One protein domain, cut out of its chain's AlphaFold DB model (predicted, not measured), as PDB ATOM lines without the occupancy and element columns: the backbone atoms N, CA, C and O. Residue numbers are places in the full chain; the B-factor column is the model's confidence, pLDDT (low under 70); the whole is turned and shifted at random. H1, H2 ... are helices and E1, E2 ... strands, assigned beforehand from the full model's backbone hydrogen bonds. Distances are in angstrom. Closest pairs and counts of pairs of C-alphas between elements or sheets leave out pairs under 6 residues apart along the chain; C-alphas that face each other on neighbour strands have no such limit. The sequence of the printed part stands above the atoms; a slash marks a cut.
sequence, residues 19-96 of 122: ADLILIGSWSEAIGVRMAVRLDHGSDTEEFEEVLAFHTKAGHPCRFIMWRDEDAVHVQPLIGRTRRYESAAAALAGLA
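AT A GLANCE: This is residues 19 to 96 of the 122 residues of an uncharacterized protein of Acetobacteraceae bacterium (UniProt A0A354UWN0). A strongly twisted wall of five antiparallel strands has two helices, H1 and H2, side by side over one face, with no named helix over the other. The strands E1 to E5 follow one another as hairpins, and the link between E1 and E2 reaches farthest from the helices' side of the model, out to Thr 45. The 78 printed residues hold, along the chain, H1, E1, E2, E3, E4, E5 and H2, with sheet order E1, E2, E3, E4, E5; the class is mixed, helices and strands. The whole is compact, with a radius of gyration of the C-alphas of 12.5 A and spans of 37 by 30 by 26 A.

HOW THE PARTS SIT: Begin with H1, residues 19 to 30, which is on the sheet over E1, residues 33 to 40, and E2, residues 49 to 56, at a height over the sheet of 9.9 A. It runs along the strands, at 3 degrees to E1 on the local plane; its closest C-alphas to E1 are Ser 28 and Met 35, 6.2 A apart. E1 and E2 form a hairpin; look for N 36 and O 53, 2.8 A apart. E3, residues 62 to 68, is next, with N 52 and O 66 at 2.8 A. E4, residues 73 to 77, follows, with N 65 and O 76 at 2.9 A, and then edge strand E5, residues 83 to 85, with N 73 and O 85 at 2.8 A. These five strands make a meander, each the antiparallel neighbour of the one before. H2, residues 88 to 95, is on the same face as H1, which makes two layers, helices on one face of a sheet. It lies over E4 and only just over E5, on which 3 of its C-alphas fall, at a height over the sheet of 8.5 A. H1 and H2 touch, closest at the C-alphas of Asp 20 and Ala 88, 6.4 A apart, and run the same way at a shallow tilt of 25 degrees. In H1 and H2 every O i to N i+4 pair is within hydrogen-bond range.

IN THESE COORDINATES: Find C-alpha 19 at (90.916, 109.354, 80.450); from there H1 runs 16.5 A to Ala 30. E1 starts at C-alpha 33, (75.774, 120.149, 77.826), and covers 20.3 A; E2 covers 22.6 A, E3 17.9 A and E4 13.4 A. After the short E5, H2 runs 10.6 A and ends at C-alpha 95, (82.053, 119.078, 67.414).

THE WHOLE: The two C-alphas farthest apart, Ala 30 and Thr 45, are 37.9 A from each other. The printed part has no cut, and no link is long. Confidence is under 70 at residues 40 to 48 and 58 to 60; the mean pLDDT of the printed part is 84.5.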
ATOM      1  N   ALA A  19      90.349 108.119  80.979       94.69
ATOM      2  CA  ALA A  19      90.916 109.354  80.450       94.69
ATOM      3  C   ALA A  19      89.994 110.011  79.409       94.69
ATOM      4  O   ALA A  19      89.762 111.218  79.478       94.69
ATOM      5  N   ASP A  20      89.418 109.222  78.498       94.56
ATOM      6  CA  ASP A  20      88.445 109.722  77.525       94.56
ATOM      7  C   ASP A  20      87.170 110.208  78.215       94.56
ATOM      8  O   ASP A  20      86.679 111.283  77.888       94.56
ATOM      9  N   LEU A  21      86.659 109.483  79.215       95.06
ATOM     10  CA  LEU A  21      85.478 109.905  79.974       95.06
ATOM     11  C   LEU A  21      85.705 111.237  80.704       95.06
ATOM     12  O   LEU A  21      84.828 112.100  80.687       95.06
ATOM     13  N   ILE A  22      86.885 111.441  81.299       96.19
ATOM     14  CA  ILE A  22      87.260 112.714  81.933       96.19
ATOM     15  C   ILE A  22      87.350 113.830  80.887       96.19
ATOM     16  O   ILE A  22      86.832 114.927  81.111       96.19
ATOM     17  N   LEU A  23      87.983 113.560  79.742       95.94
ATOM     18  CA  LEU A  23      88.120 114.520  78.647       95.94
ATOM     19  C   LEU A  23      86.748 114.946  78.106       95.94
ATOM     20  O   LEU A  23      86.455 116.138  78.003       95.94
ATOM     21  N   ILE A  24      85.898 113.973  77.789       95.38
ATOM     22  CA  ILE A  24      84.556 114.183  77.246       95.38
ATOM     23  C   ILE A  24      83.660 114.871  78.281       95.38
ATOM     24  O   ILE A  24      82.934 115.804  77.932       95.38
ATOM     25  N   GLY A  25      83.748 114.472  79.553       95.00
ATOM     26  CA  GLY A  25      83.033 115.104  80.659       95.00
ATOM     27  C   GLY A  25      83.400 116.580  80.800       95.00
ATOM     28  O   GLY A  25      82.521 117.438  80.722       95.00
ATOM     29  N   SER A  26      84.697 116.886  80.874       94.31
ATOM     30  CA  SER A  26      85.207 118.262  80.971       94.31
ATOM     31  C   SER A  26      84.782 119.117  79.776       94.31
ATOM     32  O   SER A  26      84.367 120.267  79.927       94.31
ATOM     33  N   TRP A  27      84.839 118.552  78.567       93.81
ATOM     34  CA  TRP A  27      84.365 119.231  77.366       93.81
ATOM     35  C   TRP A  27      82.856 119.497  77.414       93.81
ATOM     36  O   TRP A  27      82.418 120.593  77.064       93.81
ATOM     37  N   SER A  28      82.060 118.527  77.880       91.62
ATOM     38  CA  SER A  28      80.605 118.666  77.984       91.62
ATOM     39  C   SER A  28      80.215 119.813  78.916       91.62
ATOM     40  O   SER A  28      79.382 120.651  78.557       91.62
ATOM     41  N   GLU A  29      80.902 119.926  80.055       90.81
ATOM     42  CA  GLU A  29      80.739 121.023  81.005       90.81
ATOM     43  C   GLU A  29      81.107 122.368  80.372       90.81
ATOM     44  O   GLU A  29      80.326 123.319  80.461       90.81
ATOM     45  N   ALA A  30      82.244 122.430  79.670       89.94
ATOM     46  CA  ALA A  30      82.729 123.643  79.015       89.94
ATOM     47  C   ALA A  30      81.756 124.187  77.956       89.94
ATOM     48  O   ALA A  30      81.613 125.402  77.819       89.94
ATOM     49  N   ILE A  31      81.054 123.312  77.227       86.81
ATOM     50  CA  ILE A  31      80.049 123.723  76.232       86.81
ATOM     51  C   ILE A  31      78.615 123.769  76.788       86.81
ATOM     52  O   ILE A  31      77.664 124.012  76.043       86.81
ATOM     53  N   GLY A  32      78.441 123.533  78.091       87.00
ATOM     54  CA  GLY A  32      77.157 123.631  78.778       87.00
ATOM     55  C   GLY A  32      76.155 122.518  78.455       87.00
ATOM     56  O   GLY A  32      74.950 122.738  78.609       87.00
ATOM     57  N   VAL A  33      76.618 121.337  78.031       88.25
ATOM     58  CA  VAL A  33      75.774 120.149  77.826       88.25
ATOM     59  C   VAL A  33      75.981 119.141  78.956       88.25
ATOM     60  O   VAL A  33      77.065 119.006  79.507       88.25
ATOM     61  N   ARG A  34      74.925 118.414  79.317       90.56
ATOM     62  CA  ARG A  34      74.990 117.325  80.290       90.56
ATOM     63  C   ARG A  34      75.370 116.034  79.574       90.56
ATOM     64  O   ARG A  34      74.626 115.598  78.697       90.56
ATOM     65  N   MET A  35      76.463 115.409  80.001       92.69
ATOM     66  CA  MET A  35      76.803 114.035  79.634       92.69
ATOM     67  C   MET A  35      76.038 113.038  80.516       92.69
ATOM     68  O   MET A  35      75.924 113.225  81.730       92.69
ATOM     69  N   ALA A  36      75.517 111.975  79.912       91.12
ATOM     70  CA  ALA A  36      74.959 110.820  80.601       91.12
ATOM     71  C   ALA A  36      75.528 109.538  79.985       91.12
ATOM     72  O   ALA A  36      75.430 109.345  78.776       91.12
ATOM     73  N   VAL A  37      76.093 108.667  80.819       90.06
ATOM     74  CA  VAL A  37      76.497 107.321  80.404       90.06
ATOM     75  C   VAL A  37      75.249 106.446  80.371       90.06
ATOM     76  O   VAL A  37      74.495 106.393  81.346       90.06
ATOM     77  N   ARG A  38      75.004 105.793  79.240       87.12
ATOM     78  CA  ARG A  38      73.922 104.833  79.040       87.12
ATOM     79  C   ARG A  38      74.545 103.504  78.657       87.12
ATOM     80  O   ARG A  38      75.422 103.461  77.805       87.12
ATOM     81  N   LEU A  39      74.064 102.440  79.281       81.06
ATOM     82  CA  LEU A  39      74.297 101.092  78.793       81.06
ATOM     83  C   LEU A  39      73.132 100.780  77.865       81.06
ATOM     84  O   LEU A  39      71.987 100.748  78.328       81.06
ATOM     85  N   ASP A  40      73.404 100.675  76.569       69.56
ATOM     86  CA  ASP A  40      72.384 100.279  75.602       69.56
ATOM     87  C   ASP A  40      72.403  98.758  75.419       69.56
ATOM     88  O   ASP A  40      73.466  98.136  75.466       69.56
ATOM     89  N   HIS A  41      71.214  98.164  75.268       64.88
ATOM     90  CA  HIS A  41      71.045  96.728  75.030       64.88
ATOM     91  C   HIS A  41      70.384  96.517  73.665       64.88
ATOM     92  O   HIS A  41      69.375  97.153  73.350       64.88
ATOM     93  N   GLY A  42      70.916  95.590  72.878       55.00
ATOM     94  CA  GLY A  42      70.262  95.068  71.687       55.00
ATOM     95  C   GLY A  42      69.796  93.633  71.923       55.00
ATOM     96  O   GLY A  42      70.361  92.704  71.382       55.00
ATOM     97  N   SER A  43      68.742  93.408  72.713       50.78
ATOM     98  CA  SER A  43      68.183  92.068  73.022       50.78
ATOM     99  C   SER A  43      68.990  91.167  73.979       50.78
ATOM    100  O   SER A  43      70.172  91.380  74.229       50.78
ATOM    101  N   ASP A  44      68.313  90.140  74.516       51.34
ATOM    102  CA  ASP A  44      68.772  89.189  75.552       51.34
ATOM    103  C   ASP A  44      70.046  88.390  75.202       51.34
ATOM    104  O   ASP A  44      70.546  87.622  76.024       51.34
ATOM    105  N   THR A  45      70.569  88.542  73.984       54.12
ATOM    106  CA  THR A  45      71.756  87.833  73.489       54.12
ATOM    107  C   THR A  45      72.932  88.740  73.132       54.12
ATOM    108  O   THR A  45      73.954  88.220  72.689       54.12
ATOM    109  N   GLU A  46      72.816  90.061  73.297       54.38
ATOM    110  CA  GLU A  46      73.887  91.007  72.954       54.38
ATOM    111  C   GLU A  46      74.552  91.609  74.201       54.38
ATOM    112  O   GLU A  46      73.925  91.847  75.234       54.38
ATOM    113  N   GLU A  47      75.863  91.814  74.100       57.50
ATOM    114  CA  GLU A  47      76.697  92.425  75.135       57.50
ATOM    115  C   GLU A  47      76.391  93.932  75.261       57.50
ATOM    116  O   GLU A  47      75.986  94.577  74.295       57.50
ATOM    117  N   PHE A  48      76.563  94.503  76.459       61.75
ATOM    118  CA  PHE A  48      76.248  95.913  76.726       61.75
ATOM    119  C   PHE A  48      77.199  96.865  75.989       61.75
ATOM    120  O   PHE A  48      78.415  96.757  76.145       61.75
ATOM    121  N   GLU A  49      76.648  97.863  75.294       74.81
ATOM    122  CA  GLU A  49      77.433  98.940  74.680       74.81
ATOM    123  C   GLU A  49      77.411 100.202  75.555       74.81
ATOM    124  O   GLU A  49      76.347 100.678  75.969       74.81
ATOM    125  N   GLU A  50      78.588 100.774  75.834       86.19
ATOM    126  CA  GLU A  50      78.679 102.080  76.490       86.19
ATOM    127  C   GLU A  50      78.396 103.201  75.482       86.19
ATOM    128  O   GLU A  50      79.164 103.452  74.550       86.19
ATOM    129  N   VAL A  51      77.297 103.920  75.710       89.25
ATOM    130  CA  VAL A  51      76.866 105.057  74.898       89.25
ATOM    131  C   VAL A  51      76.814 106.314  75.758       89.25
ATOM    132  O   VAL A  51      76.118 106.389  76.770       89.25
ATOM    133  N   LEU A  52      77.508 107.360  75.327       92.31
ATOM    134  CA  LEU A  52      77.468 108.682  75.940       92.31
ATOM    135  C   LEU A  52      76.392 109.525  75.257       92.31
ATOM    136  O   LEU A  52      76.492 109.851  74.076       92.31
ATOM    137  N   ALA A  53      75.355 109.904  75.999       91.56
ATOM    138  CA  ALA A  53      74.304 110.800  75.530       91.56
ATOM    139  C   ALA A  53      74.545 112.232  76.021       91.56
ATOM    140  O   ALA A  53      74.829 112.458  77.199       91.56
ATOM    141  N   PHE A  54      74.390 113.209  75.125       91.31
ATOM    142  CA  PHE A  54      74.631 114.620  75.423       91.31
ATOM    143  C   PHE A  54      73.340 115.418  75.311       91.31
ATOM    144  O   PHE A  54      72.736 115.520  74.242       91.31
ATOM    145  N   HIS A  55      72.930 116.027  76.415       88.56
ATOM    146  CA  HIS A  55      71.677 116.766  76.524       88.56
ATOM    147  C   HIS A  55      71.949 118.252  76.738       88.56
ATOM    148  O   HIS A  55      72.805 118.628  77.536       88.56
ATOM    149  N   THR A  56      71.190 119.125  76.083       83.62
ATOM    150  CA  THR A  56      71.169 120.542  76.473       83.62
ATOM    151  C   THR A  56      70.416 120.700  77.800       83.62
ATOM    152  O   THR A  56      69.556 119.880  78.134       83.62
ATOM    153  N   LYS A  57      70.746 121.730  78.590       70.56
ATOM    154  CA  LYS A  57      70.093 121.971  79.890       70.56
ATOM    155  C   LYS A  57      68.565 122.105  79.732       70.56
ATOM    156  O   LYS A  57      68.113 122.693  78.762       70.56
ATOM    157  N   ALA A  58      67.828 121.556  80.704       58.72
ATOM    158  CA  ALA A  58      66.370 121.596  80.912       58.72
ATOM    159  C   ALA A  58      65.468 121.284  79.691       58.72
ATOM    160  O   ALA A  58      65.237 122.125  78.832       58.72
ATOM    161  N   GLY A  59      64.866 120.086  79.673       59.59
ATOM    162  CA  GLY A  59      63.672 119.775  78.863       59.59
ATOM    163  C   GLY A  59      63.875 119.582  77.355       59.59
ATOM    164  O   GLY A  59      62.905 119.361  76.635       59.59
ATOM    165  N   HIS A  60      65.109 119.644  76.866       62.72
ATOM    166  CA  HIS A  60      65.418 119.565  75.442       62.72
ATOM    167  C   HIS A  60      65.912 118.173  75.005       62.72
ATOM    168  O   HIS A  60      66.505 117.442  75.807       62.72
ATOM    169  N   PRO A  61      65.679 117.796  73.731       70.31
ATOM    170  CA  PRO A  61      66.038 116.480  73.217       70.31
ATOM    171  C   PRO A  61      67.557 116.251  73.223       70.31
ATOM    172  O   PRO A  61      68.350 117.194  73.202       70.31
ATOM    173  N   CYS A  62      67.956 114.974  73.253       77.38
ATOM    174  CA  CYS A  62      69.352 114.558  73.098       77.38
ATOM    175  C   CYS A  62      69.959 115.237  71.861       77.38
ATOM    176  O   CYS A  62      69.367 115.200  70.785       77.38
ATOM    177  N   ARG A  63      71.110 115.893  72.004       83.31
ATOM    178  CA  ARG A  63      71.744 116.636  70.909       83.31
ATOM    179  C   ARG A  63      72.536 115.692  70.011       83.31
ATOM    180  O   ARG A  63      72.439 115.771  68.787       83.31
ATOM    181  N   PHE A  64      73.303 114.805  70.629       88.94
ATOM    182  CA  PHE A  64      74.032 113.733  69.970       88.94
ATOM    183  C   PHE A  64      74.314 112.608  70.964       88.94
ATOM    184  O   PHE A  64      74.305 112.816  72.179       88.94
ATOM    185  N   ILE A  65      74.569 111.429  70.417       91.06
ATOM    186  CA  ILE A  65      75.106 110.276  71.131       91.06
ATOM    187  C   ILE A  65      76.506 109.964  70.596       91.06
ATOM    188  O   ILE A  65      76.809 110.254  69.436       91.06
ATOM    189  N   MET A  66      77.357 109.410  71.450       92.88
ATOM    190  CA  MET A  66      78.716 108.994  71.125       92.88
ATOM    191  C   MET A  66      78.958 107.591  71.667       92.88
ATOM    192  O   MET A  66      78.606 107.305  72.805       92.88
ATOM    193  N   TRP A  67      79.570 106.739  70.865       92.31
ATOM    194  CA  TRP A  67      79.982 105.393  71.255       92.31
ATOM    195  C   TRP A  67      81.296 105.068  70.553       92.31
ATOM    196  O   TRP A  67      81.760 105.842  69.707       92.31
ATOM    197  N   ARG A  68      81.927 103.953  70.906       89.81
ATOM    198  CA  ARG A  68      83.155 103.515  70.245       89.81
ATOM    199  C   ARG A  68      83.138 102.023  69.973       89.81
ATOM    200  O   ARG A  68      82.563 101.260  70.739       89.81
ATOM    201  N   ASP A  69      83.822 101.632  68.913       85.94
ATOM    202  CA  ASP A  69      84.179 100.244  68.637       85.94
ATOM    203  C   ASP A  69      85.703 100.059  68.797       85.94
ATOM    204  O   ASP A  69      86.395 100.901  69.397       85.94
ATOM    205  N   GLU A  70      86.223  98.931  68.314       83.31
ATOM    206  CA  GLU A  70      87.657  98.615  68.315       83.31
ATOM    207  C   GLU A  70      88.489  99.608  67.490       83.31
ATOM    208  O   GLU A  70      89.642  99.873  67.836       83.31
ATOM    209  N   ASP A  71      87.897 100.219  66.463       85.75
ATOM    210  CA  ASP A  71      88.620 100.987  65.454       85.75
ATOM    211  C   ASP A  71      88.382 102.501  65.532       85.75
ATOM    212  O   ASP A  71      89.142 103.276  64.945       85.75
ATOM    213  N   ALA A  72      87.276 102.944  66.135       91.12
ATOM    214  CA  ALA A  72      86.833 104.326  66.025       91.12
ATOM    215  C   ALA A  72      85.854 104.782  67.111       91.12
ATOM    216  O   ALA A  72      85.163 104.006  67.769       91.12
ATOM    217  N   VAL A  73      85.746 106.106  67.220       92.62
ATOM    218  CA  VAL A  73      84.687 106.809  67.940       92.62
ATOM    219  C   VAL A  73      83.642 107.299  66.946       92.62
ATOM    220  O   VAL A  73      83.950 107.978  65.964       92.62
ATOM    221  N   HIS A  74      82.385 106.997  67.226       92.38
ATOM    222  CA  HIS A  74      81.241 107.405  66.427       92.38
ATOM    223  C   HIS A  74      80.458 108.485  67.153       92.38
ATOM    224  O   HIS A  74      80.267 108.425  68.363       92.38
ATOM    225  N   VAL A  75      79.981 109.474  66.403       93.00
ATOM    226  CA  VAL A  75      79.087 110.515  66.908       93.00
ATOM    227  C   VAL A  75      77.879 110.621  66.002       93.00
ATOM    228  O   VAL A  75      78.016 110.907  64.810       93.00
ATOM    229  N   GLN A  76      76.689 110.470  66.569       91.44
ATOM    230  CA  GLN A  76      75.436 110.637  65.848       91.44
ATOM    231  C   GLN A  76      74.638 111.805  66.423       91.44
ATOM    232  O   GLN A  76      74.204 111.741  67.574       91.44
ATOM    233  N   PRO A  77      74.409 112.878  65.648       87.31
ATOM    234  CA  PRO A  77      73.421 113.877  66.017       87.31
ATOM    235  C   PRO A  77      72.019 113.267  65.944       87.31
ATOM    236  O   PRO A  77      71.756 112.434  65.079       87.31
ATOM    237  N   LEU A  78      71.097 113.729  66.793       80.06
ATOM    238  CA  LEU A  78      69.707 113.252  66.756       80.06
ATOM    239  C   LEU A  78      69.058 113.470  65.381       80.06
ATOM    240  O   LEU A  78      68.239 112.674  64.935       80.06
ATOM    241  N   ILE A  79      69.455 114.549  64.704       77.25
ATOM    242  CA  ILE A  79      69.100 114.818  63.315       77.25
ATOM    243  C   ILE A  79      70.391 114.884  62.505       77.25
ATOM    244  O   ILE A  79      71.171 115.829  62.631       77.25
ATOM    245  N   GLY A  80      70.607 113.885  61.654       80.81
ATOM    246  CA  GLY A  80      71.724 113.857  60.719       80.81
ATOM    247  C   GLY A  80      72.360 112.480  60.586       80.81
ATOM    248  O   GLY A  80      71.778 111.460  60.941       80.81
ATOM    249  N   ARG A  81      73.565 112.469  60.015       87.12
ATOM    250  CA  ARG A  81      74.345 111.251  59.776       87.12
ATOM    251  C   ARG A  81      75.376 111.053  60.875       87.12
ATOM    252  O   ARG A  81      76.003 112.023  61.306       87.12
ATOM    253  N   THR A  82      75.582 109.795  61.249       91.69
ATOM    254  CA  THR A  82      76.703 109.369  62.086       91.69
ATOM    255  C   THR A  82      78.026 109.765  61.435       91.69
ATOM    256  O   THR A  82      78.197 109.650  60.220       91.69
ATOM    257  N   ARG A  83      78.955 110.256  62.251       93.94
ATOM    258  CA  ARG A  83      80.322 110.608  61.868       93.94
ATOM    259  C   ARG A  83      81.294 109.711  62.617       93.94
ATOM    260  O   ARG A  83      81.104 109.478  63.805       93.94
ATOM    261  N   ARG A  84      82.333 109.256  61.920       94.81
ATOM    262  CA  ARG A  84      83.398 108.402  62.452       94.81
ATOM    263  C   ARG A  84      84.664 109.230  62.667       94.81
ATOM    264  O   ARG A  84      85.023 110.029  61.803       94.81
ATOM    265  N   TYR A  85      85.331 109.008  63.789       95.50
ATOM    266  CA  TYR A  85      86.565 109.666  64.203       95.50
ATOM    267  C   TYR A  85      87.551 108.624  64.728       95.50
ATOM    268  O   TYR A  85      87.148 107.608  65.279       95.50
ATOM    269  N   GLU A  86      88.846 108.884  64.588       94.88
ATOM    270  CA  GLU A  86      89.900 107.981  65.078       94.88
ATOM    271  C   GLU A  86      90.047 107.985  66.608       94.88
ATOM    272  O   GLU A  86      90.609 107.062  67.186       94.88
ATOM    273  N   SER A  87      89.564 109.033  67.282       94.56
ATOM    274  CA  SER A  87      89.693 109.191  68.731       94.56
ATOM    275  C   SER A  87      88.600 110.087  69.307       94.56
ATOM    276  O   SER A  87      87.975 110.875  68.587       94.56
ATOM    277  N   ALA A  88      88.411 110.019  70.628       93.81
ATOM    278  CA  ALA A  88      87.518 110.922  71.346       93.81
ATOM    279  C   ALA A  88      87.955 112.383  71.161       93.81
ATOM    280  O   ALA A  88      87.135 113.234  70.828       93.81
ATOM    281  N   ALA A  89      89.254 112.674  71.267       94.88
ATOM    282  CA  ALA A  89      89.786 114.019  71.053       94.88
ATOM    283  C   ALA A  89      89.463 114.565  69.648       94.88
ATOM    284  O   ALA A  89      89.000 115.702  69.520       94.88
ATOM    285  N   ALA A  90      89.638 113.748  68.602       95.31
ATOM    286  CA  ALA A  90      89.283 114.124  67.233       95.31
ATOM    287  C   ALA A  90      87.773 114.372  67.078       95.31
ATOM    288  O   ALA A  90      87.365 115.335  66.422       95.31
ATOM    289  N   ALA A  91      86.940 113.549  67.723       94.62
ATOM    290  CA  ALA A  91      85.495 113.740  67.744       94.62
ATOM    291  C   ALA A  91      85.112 115.084  68.383       94.62
ATOM    292  O   ALA A  91      84.374 115.865  67.780       94.62
ATOM    293  N   LEU A  92      85.665 115.401  69.557       93.56
ATOM    294  CA  LEU A  92      85.397 116.659  70.261       93.56
ATOM    295  C   LEU A  92      85.851 117.884  69.456       93.56
ATOM    296  O   LEU A  92      85.113 118.867  69.364       93.56
ATOM    297  N   ALA A  93      87.018 117.815  68.810       91.62
ATOM    298  CA  ALA A  93      87.502 118.872  67.923       91.62
ATOM    299  C   ALA A  93      86.556 119.106  66.731       91.62
ATOM    300  O   ALA A  93      86.302 120.248  66.350       91.62
ATOM    301  N   GLY A  94      85.980 118.034  66.173       89.44
ATOM    302  CA  GLY A  94      84.994 118.111  65.094       89.44
ATOM    303  C   GLY A  94      83.610 118.620  65.521       89.44
ATOM    304  O   GLY A  94      82.820 119.018  64.658       89.44
ATOM    305  N   LEU A  95      83.307 118.596  66.823       86.69
ATOM    306  CA  LEU A  95      82.053 119.078  67.414       86.69
ATOM    307  C   LEU A  95      82.139 120.504  67.956       86.69
ATOM    308  O   LEU A  95      81.098 121.142  68.139       86.69
ATOM    309  N   ALA A  96      83.348 121.002  68.223       79.19
ATOM    310  CA  ALA A  96      83.553 122.368  68.671       79.19
ATOM    311  C   ALA A  96      82.896 123.347  67.675       79.19
ATOM    312  O   ALA A  96      83.083 123.206  66.459       79.19
TER     313      ALA A  96